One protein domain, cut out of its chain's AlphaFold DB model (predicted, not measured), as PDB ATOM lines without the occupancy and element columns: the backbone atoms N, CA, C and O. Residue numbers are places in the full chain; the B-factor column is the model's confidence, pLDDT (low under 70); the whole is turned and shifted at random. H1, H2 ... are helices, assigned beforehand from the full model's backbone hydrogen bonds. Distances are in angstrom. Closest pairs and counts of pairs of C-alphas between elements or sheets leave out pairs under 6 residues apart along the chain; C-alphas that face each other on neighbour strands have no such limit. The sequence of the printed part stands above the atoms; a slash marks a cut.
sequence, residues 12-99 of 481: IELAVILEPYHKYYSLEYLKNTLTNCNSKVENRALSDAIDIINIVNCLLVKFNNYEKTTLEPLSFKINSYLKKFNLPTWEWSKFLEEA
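AT A GLANCE: This is residues 12 to 99 of the 481 residues of the protein "Exonuclease" of Clostridioides difficile (UniProt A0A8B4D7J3). One long helix, H3, is the spine of an elongated domain, with the short helix H2 packed on its residues 48 to 59 and the short helix H1 near its residues 59 to 63. Residues 65 to 72, of which 65 to 67 belong to H3, stick out where the chain turns from H3 toward a small helical hairpin of H4 and H5; H4 reaches away from the spine and H5 folds back toward it, on the side away from H2. The printed part has 88 residues with five named helices, H1 to H5 in order, and no named strand: an all-helix domain. It is only just loose, close to compact, with a radius of gyration of the C-alphas of 14.8 A and spans of 47 by 28 by 27 A.

IN THESE COORDINATES: H1 is residues 12 to 18, 9.8 A long, from C-alpha 12 at (221.369, 388.712, 470.912). H2 is residues 27 to 34, 10.4 A. H3 is residues 44 to 67, 34.2 A, from C-alpha 44 at (230.649, 387.166, 453.846). H4 is residues 74 to 84, 15.4 A. H5 is residues 93 to 98, 8.6 A, ending at C-alpha 98 at (207.174, 402.088, 464.773).

HOW THE PARTS SIT: H1 only just touches H3, with 3 pairs of C-alphas within 8 A, through residues 59 to 63 of H3 alone; the closest C-alphas, of Leu 18 and Phe 63, are 6.6 A apart. They run the same way at a shallow tilt of 19 degrees. H2 touches residues 48 to 59 of H3 alone, closest at the C-alphas of Lys 31 and Ile 55, 6.2 A, the same way at a steep tilt of 38 degrees. H4 and H5, a helical hairpin, touch at the C-alphas of Ser 75 and Ser 93, 5.1 A, their closest, opposite ways at a steep tilt of 40 degrees. H3 and H5 are close but not clearly touching. H1 and H2 are apart. In H1 to H5 every O i to N i+4 pair is within hydrogen-bond range.

THE WHOLE: The C-alphas farthest apart, of Glu 42 and Lys 84, are 47.5 A apart. The printed part has no cut, and its four links are short. Residues 36 to 43 and 68 to 71 have pLDDT under 70.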
ATOM      1  N   ILE A  12     221.509 389.777 469.915       89.50
ATOM      2  CA  ILE A  12     221.369 388.712 470.912       89.50
ATOM      3  C   ILE A  12     220.469 389.208 472.044       89.50
ATOM      4  O   ILE A  12     219.553 388.495 472.436       89.50
ATOM      5  N   GLU A  13     220.642 390.458 472.491       92.06
ATOM      6  CA  GLU A  13     219.744 391.091 473.470       92.06
ATOM      7  C   GLU A  13     218.276 391.053 472.999       92.06
ATOM      8  O   GLU A  13     217.393 390.689 473.775       92.06
ATOM      9  N   LEU A  14     218.008 391.365 471.721       92.56
ATOM     10  CA  LEU A  14     216.660 391.270 471.149       92.56
ATOM     11  C   LEU A  14     216.149 389.832 471.128       92.56
ATOM     12  O   LEU A  14     215.041 389.570 471.587       92.56
ATOM     13  N   ALA A  15     216.936 388.911 470.572       92.19
ATOM     14  CA  ALA A  15     216.534 387.525 470.373       92.19
ATOM     15  C   ALA A  15     216.252 386.826 471.706       92.19
ATOM     16  O   ALA A  15     215.219 386.180 471.841       92.19
ATOM     17  N   VAL A  16     217.123 387.020 472.701       91.31
ATOM     18  CA  VAL A  16     216.983 386.451 474.047       91.31
ATOM     19  C   VAL A  16     215.745 386.999 474.750       91.31
ATOM     20  O   VAL A  16     215.035 386.250 475.412       91.31
ATOM     21  N   ILE A  17     215.445 388.294 474.600       91.31
ATOM     22  CA  ILE A  17     214.226 388.858 475.180       91.31
ATOM     23  C   ILE A  17     213.000 388.343 474.433       91.31
ATOM     24  O   ILE A  17     212.082 387.854 475.078       91.31
ATOM     25  N   LEU A  18     212.938 388.432 473.104       89.88
ATOM     26  CA  LEU A  18     211.717 388.102 472.363       89.88
ATOM     27  C   LEU A  18     211.415 386.596 472.351       89.88
ATOM     28  O   LEU A  18     210.263 386.228 472.583       89.88
ATOM     29  N   GLU A  19     212.420 385.741 472.160       88.69
ATOM     30  CA  GLU A  19     212.291 384.279 472.106       88.69
ATOM     31  C   GLU A  19     213.293 383.601 473.067       88.69
ATOM     32  O   GLU A  19     214.285 383.024 472.620       88.69
ATOM     33  N   PRO A  20     213.042 383.620 474.393       88.94
ATOM     34  CA  PRO A  20     213.999 383.171 475.414       88.94
ATOM     35  C   PRO A  20     214.289 381.657 475.416       88.94
ATOM     36  O   PRO A  20     215.140 381.200 476.176       88.94
ATOM     37  N   TYR A  21     213.594 380.878 474.584       86.69
ATOM     38  CA  TYR A  21     213.569 379.409 474.612       86.69
ATOM     39  C   TYR A  21     214.554 378.742 473.643       86.69
ATOM     40  O   TYR A  21     214.578 377.515 473.532       86.69
ATOM     41  N   HIS A  22     215.335 379.523 472.893       86.62
ATOM     42  CA  HIS A  22     216.278 378.962 471.929       86.62
ATOM     43  C   HIS A  22     217.443 378.248 472.611       86.62
ATOM     44  O   HIS A  22     218.059 378.771 473.540       86.62
ATOM     45  N   LYS A  23     217.812 377.078 472.071       81.12
ATOM     46  CA  LYS A  23     218.983 376.313 472.538       81.12
ATOM     47  C   LYS A  23     220.297 377.045 472.268       81.12
ATOM     48  O   LYS A  23     221.250 376.881 473.025       81.12
ATOM     49  N   TYR A  24     220.351 377.838 471.197       86.06
ATOM     50  CA  TYR A  24     221.519 378.612 470.773       86.06
ATOM     51  C   TYR A  24     221.092 379.984 470.235       86.06
ATOM     52  O   TYR A  24     219.976 380.143 469.761       86.06
ATOM     53  N   TYR A  25     221.994 380.967 470.252       88.94
ATOM     54  CA  TYR A  25     221.755 382.303 469.676       88.94
ATOM     55  C   TYR A  25     222.807 382.695 468.627       88.94
ATOM     56  O   TYR A  25     222.978 383.872 468.314       88.94
ATOM     57  N   SER A  26     223.540 381.720 468.074       87.94
ATOM     58  CA  SER A  26     224.471 381.996 466.977       87.94
ATOM     59  C   SER A  26     223.710 382.455 465.731       87.94
ATOM     60  O   SER A  26     222.575 382.033 465.495       87.94
ATOM     61  N   LEU A  27     224.346 383.299 464.914       87.00
ATOM     62  CA  LEU A  27     223.737 383.826 463.690       87.00
ATOM     63  C   LEU A  27     223.232 382.697 462.780       87.00
ATOM     64  O   LEU A  27     222.097 382.736 462.318       87.00
ATOM     65  N   GLU A  28     224.053 381.662 462.595       85.69
ATOM     66  CA  GLU A  28     223.726 380.498 461.771       85.69
ATOM     67  C   GLU A  28     222.532 379.707 462.326       85.69
ATOM     68  O   GLU A  28     221.648 379.300 461.573       85.69
ATOM     69  N   TYR A  29     222.461 379.523 463.649       87.38
ATOM     70  CA  TYR A  29     221.321 378.856 464.276       87.38
ATOM     71  C   TYR A  29     220.038 379.667 464.082       87.38
ATOM     72  O   TYR A  29     219.067 379.150 463.534       87.38
ATOM     73  N   LEU A  30     220.047 380.954 464.448       87.69
ATOM     74  CA  LEU A  30     218.873 381.822 464.325       87.69
ATOM     75  C   LEU A  30     218.409 381.934 462.870       87.69
ATOM     76  O   LEU A  30     217.211 381.867 462.604       87.69
ATOM     77  N   LYS A  31     219.340 382.020 461.915       86.25
ATOM     78  CA  LYS A  31     219.043 381.972 460.481       86.25
ATOM     79  C   LYS A  31     218.306 380.689 460.104       86.25
ATOM     80  O   LYS A  31     217.218 380.774 459.540       86.25
ATOM     81  N   ASN A  32     218.861 379.526 460.445       82.69
ATOM     82  CA  ASN A  32     218.309 378.218 460.074       82.69
ATOM     83  C   ASN A  32     216.993 377.885 460.794       82.69
ATOM     84  O   ASN A  32     216.176 377.110 460.278       82.69
ATOM     85  N   THR A  33     216.786 378.439 461.990       82.94
ATOM     86  CA  THR A  33     215.584 378.238 462.807       82.94
ATOM     87  C   THR A  33     214.458 379.201 462.434       82.94
ATOM     88  O   THR A  33     213.305 378.781 462.360       82.94
ATOM     89  N   LEU A  34     214.760 380.477 462.175       82.88
ATOM     90  CA  LEU A  34     213.743 381.518 461.992       82.88
ATOM     91  C   LEU A  34     213.433 381.816 460.523       82.88
ATOM     92  O   LEU A  34     212.293 382.160 460.203       82.88
ATOM     93  N   THR A  35     214.420 381.674 459.636       79.19
ATOM     94  CA  THR A  35     214.327 382.117 458.240       79.19
ATOM     95  C   THR A  35     214.363 380.936 457.259       79.19
ATOM     96  O   THR A  35     214.950 379.895 457.549       79.19
ATOM     97  N   ASN A  36     213.769 381.099 456.070       69.75
ATOM     98  CA  ASN A  36     213.926 380.162 454.940       69.75
ATOM     99  C   ASN A  36     214.971 380.641 453.903       69.75
ATOM    100  O   ASN A  36     214.924 380.232 452.742       69.75
ATOM    101  N   CYS A  37     215.871 381.562 454.266       61.44
ATOM    102  CA  CYS A  37     216.762 382.224 453.309       61.44
ATOM    103  C   CYS A  37     218.094 381.475 453.112       61.44
ATOM    104  O   CYS A  37     218.934 381.436 454.006       61.44
ATOM    105  N   ASN A  38     218.324 380.986 451.888       55.81
ATOM    106  CA  ASN A  38     219.627 380.513 451.403       55.81
ATOM    107  C   ASN A  38     220.306 381.595 450.546       55.81
ATOM    108  O   ASN A  38     220.451 381.459 449.330       55.81
ATOM    109  N   SER A  39     220.694 382.707 451.162       52.75
ATOM    110  CA  SER A  39     221.494 383.760 450.527       52.75
ATOM    111  C   SER A  39     222.923 383.252 450.283       52.75
ATOM    112  O   SER A  39     223.740 383.202 451.195       52.75
ATOM    113  N   LYS A  40     223.250 382.868 449.040       49.44
ATOM    114  CA  LYS A  40     224.642 382.701 448.581       49.44
ATOM    115  C   LYS A  40     225.145 384.048 448.065       49.44
ATOM    116  O   LYS A  40     224.964 384.360 446.893       49.44
ATOM    117  N   VAL A  41     225.733 384.859 448.940       54.75
ATOM    118  CA  VAL A  41     226.400 386.114 448.555       54.75
ATOM    119  C   VAL A  41     227.913 385.892 448.581       54.75
ATOM    120  O   VAL A  41     228.430 385.281 449.510       54.75
ATOM    121  N   GLU A  42     228.637 386.386 447.571       53.12
ATOM    122  CA  GLU A  42     230.096 386.200 447.443       53.12
ATOM    123  C   GLU A  42     230.901 386.883 448.566       53.12
ATOM    124  O   GLU A  42     232.007 386.456 448.896       53.12
ATOM    125  N   ASN A  43     230.345 387.926 449.193       67.81
ATOM    126  CA  ASN A  43     230.965 388.649 450.301       67.81
ATOM    127  C   ASN A  43     230.314 388.276 451.641       67.81
ATOM    128  O   ASN A  43     229.167 388.647 451.905       67.81
ATOM    129  N   ARG A  44     231.084 387.608 452.511       72.44
ATOM    130  CA  ARG A  44     230.649 387.166 453.846       72.44
ATOM    131  C   ARG A  44     230.061 388.305 454.688       72.44
ATOM    132  O   ARG A  44     228.991 388.137 455.251       72.44
ATOM    133  N   ALA A  45     230.692 389.482 454.707       75.31
ATOM    134  CA  ALA A  45     230.234 390.597 455.541       75.31
ATOM    135  C   ALA A  45     228.876 391.166 455.087       75.31
ATOM    136  O   ALA A  45     228.060 391.568 455.915       75.31
ATOM    137  N   LEU A  46     228.624 391.193 453.774       79.69
ATOM    138  CA  LEU A  46     227.328 391.607 453.233       79.69
ATOM    139  C   LEU A  46     226.259 390.536 453.485       79.69
ATOM    140  O   LEU A  46     225.128 390.879 453.818       79.69
ATOM    141  N   SER A  47     226.627 389.256 453.362       81.88
ATOM    142  CA  SER A  47     225.742 388.132 453.686       81.88
ATOM    143  C   SER A  47     225.281 388.189 455.140       81.88
ATOM    144  O   SER A  47     224.081 388.153 455.391       81.88
ATOM    145  N   ASP A  48     226.212 388.359 456.081       83.75
ATOM    146  CA  ASP A  48     225.904 388.407 457.512       83.75
ATOM    147  C   ASP A  48     224.972 389.584 457.839       83.75
ATOM    148  O   ASP A  48     224.018 389.432 458.597       83.75
ATOM    149  N   ALA A  49     225.190 390.752 457.224       84.94
ATOM    150  CA  ALA A  49     224.316 391.911 457.407       84.94
ATOM    151  C   ALA A  49     222.882 391.657 456.903       84.94
ATOM    152  O   ALA A  49     221.919 392.038 457.571       84.94
ATOM    153  N   ILE A  50     222.730 391.001 455.747       84.00
ATOM    154  CA  ILE A  50     221.419 390.613 455.201       84.00
ATOM    155  C   ILE A  50     220.743 389.582 456.113       84.00
ATOM    156  O   ILE A  50     219.551 389.701 456.402       84.00
ATOM    157  N   ASP A  51     221.500 388.597 456.593       86.38
ATOM    158  CA  ASP A  51     220.994 387.549 457.476       86.38
ATOM    159  C   ASP A  51     220.522 388.141 458.817       86.38
ATOM    160  O   ASP A  51     219.419 387.826 459.265       86.38
ATOM    161  N   ILE A  52     221.272 389.088 459.398       89.12
ATOM    162  CA  ILE A  52     220.864 389.844 460.596       89.12
ATOM    163  C   ILE A  52     219.534 390.571 460.364       89.12
ATOM    164  O   ILE A  52     218.630 390.460 461.191       89.12
ATOM    165  N   ILE A  53     219.379 391.291 459.246       87.94
ATOM    166  CA  ILE A  53     218.136 392.020 458.929       87.94
ATOM    167  C   ILE A  53     216.950 391.052 458.830       87.94
ATOM    168  O   ILE A  53     215.887 391.313 459.394       87.94
ATOM    169  N   ASN A  54     217.133 389.918 458.151       86.00
ATOM    170  CA  ASN A  54     216.091 388.902 458.013       86.00
ATOM    171  C   ASN A  54     215.686 388.308 459.366       86.00
ATOM    172  O   ASN A  54     214.493 388.147 459.625       86.00
ATOM    173  N   ILE A  55     216.659 388.020 460.234       89.81
ATOM    174  CA  ILE A  55     216.410 387.509 461.585       89.81
ATOM    175  C   ILE A  55     215.633 388.536 462.413       89.81
ATOM    176  O   ILE A  55     214.606 388.177 462.988       89.81
ATOM    177  N   VAL A  56     216.063 389.804 462.438       90.56
ATOM    178  CA  VAL A  56     215.359 390.877 463.166       90.56
ATOM    179  C   VAL A  56     213.916 390.991 462.683       90.56
ATOM    180  O   VAL A  56     212.998 390.968 463.498       90.56
ATOM    181  N   ASN A  57     213.690 391.036 461.369       88.12
ATOM    182  CA  ASN A  57     212.340 391.115 460.810       88.12
ATOM    183  C   ASN A  57     211.475 389.911 461.213       88.12
ATOM    184  O   ASN A  57     210.312 390.086 461.577       88.12
ATOM    185  N   CYS A  58     212.034 388.695 461.195       87.00
ATOM    186  CA  CYS A  58     211.317 387.496 461.632       87.00
ATOM    187  C   CYS A  58     210.954 387.556 463.119       87.00
ATOM    188  O   CYS A  58     209.807 387.276 463.464       87.00
ATOM    189  N   LEU A  59     211.895 387.956 463.982       88.88
ATOM    190  CA  LEU A  59     211.662 388.108 465.421       88.88
ATOM    191  C   LEU A  59     210.559 389.133 465.703       88.88
ATOM    192  O   LEU A  59     209.630 388.844 466.450       88.88
ATOM    193  N   LEU A  60     210.620 390.305 465.063       87.94
ATOM    194  CA  LEU A  60     209.624 391.365 465.239       87.94
ATOM    195  C   LEU A  60     208.227 390.913 464.791       87.94
ATOM    196  O   LEU A  60     207.251 391.146 465.503       87.94
ATOM    197  N   VAL A  61     208.108 390.252 463.635       83.69
ATOM    198  CA  VAL A  61     206.805 389.792 463.124       83.69
ATOM    199  C   VAL A  61     206.231 388.656 463.959       83.69
ATOM    200  O   VAL A  61     205.043 388.691 464.287       83.69
ATOM    201  N   LYS A  62     207.051 387.666 464.334       82.31
ATOM    202  CA  LYS A  62     206.622 386.594 465.241       82.31
ATOM    203  C   LYS A  62     206.136 387.166 466.569       82.31
ATOM    204  O   LYS A  62     205.060 386.796 467.037       82.31
ATOM    205  N   PHE A  63     206.883 388.116 467.125       82.94
ATOM    206  CA  PHE A  63     206.529 388.787 468.364       82.94
ATOM    207  C   PHE A  63     205.209 389.565 468.265       82.94
ATOM    208  O   PHE A  63     204.339 389.387 469.110       82.94
ATOM    209  N   ASN A  64     205.002 390.356 467.208       81.62
ATOM    210  CA  ASN A  64     203.749 391.092 467.010       81.62
ATOM    211  C   ASN A  64     202.534 390.160 466.869       81.62
ATOM    212  O   ASN A  64     201.457 390.447 467.387       81.62
ATOM    213  N   ASN A  65     202.696 389.014 466.200       75.69
ATOM    214  CA  ASN A  65     201.627 388.017 466.113       75.69
ATOM    215  C   ASN A  65     201.262 387.435 467.487       75.69
ATOM    216  O   ASN A  65     200.091 387.146 467.725       75.69
ATOM    217  N   TYR A  66     202.238 387.299 468.385       73.44
ATOM    218  CA  TYR A  66     202.014 386.877 469.766       73.44
ATOM    219  C   TYR A  66     201.355 387.990 470.611       73.44
ATOM    220  O   TYR A  66     200.367 387.740 471.305       73.44
ATOM    221  N   GLU A  67     201.837 389.235 470.514       71.44
ATOM    222  CA  GLU A  67     201.376 390.375 471.327       71.44
ATOM    223  C   GLU A  67     199.978 390.898 471.030       71.44
ATOM    224  O   GLU A  67     199.383 391.508 471.910       71.44
ATOM    225  N   LYS A  68     199.393 390.640 469.856       65.00
ATOM    226  CA  LYS A  68     198.006 391.064 469.557       65.00
ATOM    227  C   LYS A  68     196.959 390.552 470.563       65.00
ATOM    228  O   LYS A  68     195.800 390.952 470.501       65.00
ATOM    229  N   THR A  69     197.357 389.668 471.473       56.56
ATOM    230  CA  THR A  69     196.540 389.096 472.543       56.56
ATOM    231  C   THR A  69     196.782 389.714 473.930       56.56
ATOM    232  O   THR A  69     196.038 389.403 474.859       56.56
ATOM    233  N   THR A  70     197.782 390.589 474.107       61.16
ATOM    234  CA  THR A  70     198.158 391.152 475.414       61.16
ATOM    235  C   THR A  70     197.596 392.564 475.622       61.16
ATOM    236  O   THR A  70     197.548 393.385 474.713       61.16
ATOM    237  N   LEU A  71     197.156 392.868 476.851       58.84
ATOM    238  CA  LEU A  71     196.586 394.181 477.213       58.84
ATOM    239  C   LEU A  71     197.637 395.298 477.340       58.84
ATOM    240  O   LEU A  71     197.289 396.475 477.326       58.84
ATOM    241  N   GLU A  72     198.910 394.939 477.506       71.06
ATOM    242  CA  GLU A  72     200.009 395.872 477.761       71.06
ATOM    243  C   GLU A  72     201.262 395.412 476.991       71.06
ATOM    244  O   GLU A  72     201.780 394.325 477.306       71.06
ATOM    245  N   PRO A  73     201.754 396.211 476.018       82.12
ATOM    246  CA  PRO A  73     202.913 395.862 475.199       82.12
ATOM    247  C   PRO A  73     204.189 395.664 476.023       82.12
ATOM    248  O   PRO A  73     204.444 396.364 477.009       82.12
ATOM    249  N   LEU A  74     205.043 394.742 475.597       85.81
ATOM    250  CA  LEU A  74     206.308 394.425 476.250       85.81
ATOM    251  C   LEU A  74     207.232 395.636 476.277       85.81
ATOM    252  O   LEU A  74     207.884 395.857 477.293       85.81
ATOM    253  N   SER A  75     207.280 396.433 475.204       87.56
ATOM    254  CA  SER A  75     208.103 397.649 475.167       87.56
ATOM    255  C   SER A  75     207.729 398.591 476.312       87.56
ATOM    256  O   SER A  75     208.602 399.077 477.032       87.56
ATOM    257  N   PHE A  76     206.428 398.763 476.562       88.00
ATOM    258  CA  PHE A  76     205.920 399.558 477.672       88.00
ATOM    259  C   PHE A  76     206.321 398.961 479.027       88.00
ATOM    260  O   PHE A  76     206.861 399.683 479.868       88.00
ATOM    261  N   LYS A  77     206.153 397.645 479.224       87.62
ATOM    262  CA  LYS A  77     206.569 396.955 480.462       87.62
ATOM    263  C   LYS A  77     208.060 397.128 480.744       87.62
ATOM    264  O   LYS A  77     208.437 397.501 481.855       87.62
ATOM    265  N   ILE A  78     208.901 396.902 479.734       91.31
ATOM    266  CA  ILE A  78     210.358 397.035 479.833       91.31
ATOM    267  C   ILE A  78     210.731 398.474 480.190       91.31
ATOM    268  O   ILE A  78     211.487 398.701 481.133       91.31
ATOM    269  N   ASN A  79     210.168 399.455 479.483       93.06
ATOM    270  CA  ASN A  79     210.470 400.864 479.716       93.06
ATOM    271  C   ASN A  79     209.963 401.359 481.073       93.06
ATOM    272  O   ASN A  79     210.646 402.151 481.718       93.06
ATOM    273  N   SER A  80     208.812 400.874 481.538       90.94
ATOM    274  CA  SER A  80     208.299 401.159 482.881       90.94
ATOM    275  C   SER A  80     209.258 400.641 483.958       90.94
ATOM    276  O   SER A  80     209.623 401.382 484.877       90.94
ATOM    277  N   TYR A  81     209.763 399.412 483.791       89.75
ATOM    278  CA  TYR A  81     210.750 398.826 484.699       89.75
ATOM    279  C   TYR A  81     212.078 399.582 484.682       89.75
ATOM    280  O   TYR A  81     212.580 399.953 485.738       89.75
ATOM    281  N   LEU A  82     212.626 399.893 483.504       93.00
ATOM    282  CA  LEU A  82     213.857 400.684 483.388       93.00
ATOM    283  C   LEU A  82     213.695 402.074 484.024       93.00
ATOM    284  O   LEU A  82     214.563 402.526 484.773       93.00
ATOM    285  N   LYS A  83     212.547 402.725 483.812       93.25
ATOM    286  CA  LYS A  83     212.246 404.043 484.382       93.25
ATOM    287  C   LYS A  83     212.147 404.021 485.910       93.25
ATOM    288  O   LYS A  83     212.596 404.982 486.530       93.25
ATOM    289  N   LYS A  84     211.642 402.939 486.527       90.56
ATOM    290  CA  LYS A  84     211.653 402.742 487.999       90.56
ATOM    291  C   LYS A  84     213.065 402.899 488.585       90.56
ATOM    292  O   LYS A  84     213.206 403.393 489.699       90.56
ATOM    293  N   PHE A  85     214.096 402.540 487.817       90.25
ATOM    294  CA  PHE A  85     215.508 402.613 488.205       90.25
ATOM    295  C   PHE A  85     216.265 403.807 487.597       90.25
ATOM    296  O   PHE A  85     217.491 403.841 487.645       90.25
ATOM    297  N   ASN A  86     215.558 404.800 487.039       91.44
ATOM    298  CA  ASN A  86     216.144 405.954 486.343       91.44
ATOM    299  C   ASN A  86     217.082 405.573 485.176       91.44
ATOM    300  O   ASN A  86     218.041 406.289 484.883       91.44
ATOM    301  N   LEU A  87     216.808 404.453 484.502       93.44
ATOM    302  CA  LEU A  87     217.561 403.994 483.336       93.44
ATOM    303  C   LEU A  87     216.935 404.497 482.023       93.44
ATOM    304  O   LEU A  87     215.727 404.760 481.974       93.44
ATOM    305  N   PRO A  88     217.733 404.637 480.945       92.19
ATOM    306  CA  PRO A  88     217.204 404.972 479.627       92.19
ATOM    307  C   PRO A  88     216.256 403.879 479.118       92.19
ATOM    308  O   PRO A  88     216.386 402.709 479.474       92.19
ATOM    309  N   THR A  89     215.323 404.266 478.248       92.81
ATOM    310  CA  THR A  89     214.420 403.333 477.563       92.81
ATOM    311  C   THR A  89     215.198 402.322 476.735       92.81
ATOM    312  O   THR A  89     216.252 402.639 476.177       92.81
ATOM    313  N   TRP A  90     214.637 401.129 476.586       93.38
ATOM    314  CA  TRP A  90     215.247 400.065 475.808       93.38
ATOM    315  C   TRP A  90     215.353 400.448 474.330       93.38
ATOM    316  O   TRP A  90     214.356 400.829 473.716       93.38
ATOM    317  N   GLU A  91     216.553 400.326 473.755       91.62
ATOM    318  CA  GLU A  91     216.874 400.684 472.367       91.62
ATOM    319  C   GLU A  91     215.899 400.131 471.331       91.62
ATOM    320  O   GLU A  91     215.563 400.824 470.371       91.62
ATOM    321  N   TRP A  92     215.454 398.891 471.531       92.19
ATOM    322  CA  TRP A  92     214.568 398.196 470.606       92.19
ATOM    323  C   TRP A  92     213.115 398.679 470.668       92.19
ATOM    324  O   TRP A  92     212.372 398.447 469.719       92.19
ATOM    325  N   SER A  93     212.716 399.407 471.719       89.94
ATOM    326  CA  SER A  93     211.325 399.859 471.914       89.94
ATOM    327  C   SER A  93     210.807 400.672 470.736       89.94
ATOM    328  O   SER A  93     209.716 400.413 470.246       89.94
ATOM    329  N   LYS A  94     211.628 401.597 470.224       87.94
ATOM    330  CA  LYS A  94     211.263 402.428 469.072       87.94
ATOM    331  C   LYS A  94     210.942 401.574 467.840       87.94
ATOM    332  O   LYS A  94     209.987 401.848 467.129       87.94
ATOM    333  N   PHE A  95     211.733 400.529 467.599       87.44
ATOM    334  CA  PHE A  95     211.546 399.645 466.449       87.44
ATOM    335  C   PHE A  95     210.352 398.708 466.624       87.44
ATOM    336  O   PHE A  95     209.727 398.358 465.634       87.44
ATOM    337  N   LEU A  96     210.024 398.321 467.857       85.25
ATOM    338  CA  LEU A  96     208.816 397.551 468.159       85.25
ATOM    339  C   LEU A  96     207.543 398.388 467.970       85.25
ATOM    340  O   LEU A  96     206.534 397.878 467.505       85.25
ATOM    341  N   GLU A  97     207.590 399.675 468.307       81.88
ATOM    342  CA  GLU A  97     206.424 400.566 468.252       81.88
ATOM    343  C   GLU A  97     206.187 401.161 466.853       81.88
ATOM    344  O   GLU A  97     205.042 401.354 466.454       81.88
ATOM    345  N   GLU A  98     207.252 401.439 466.093       82.38
ATOM    346  CA  GLU A  98     207.174 402.088 464.773       82.38
ATOM    347  C   GLU A  98     207.240 401.102 463.588       82.38
ATOM    348  O   GLU A  98     207.168 401.525 462.430       82.38
ATOM    349  N   ALA A  99     207.411 399.796 463.829       77.88
ATOM    350  CA  ALA A  99     207.529 398.815 462.751       77.88
ATOM    351  C   ALA A  99     206.234 398.682 461.933       77.88
ATOM    352  O   ALA A  99     205.130 398.554 462.461       77.88
TER     353      ALA A  99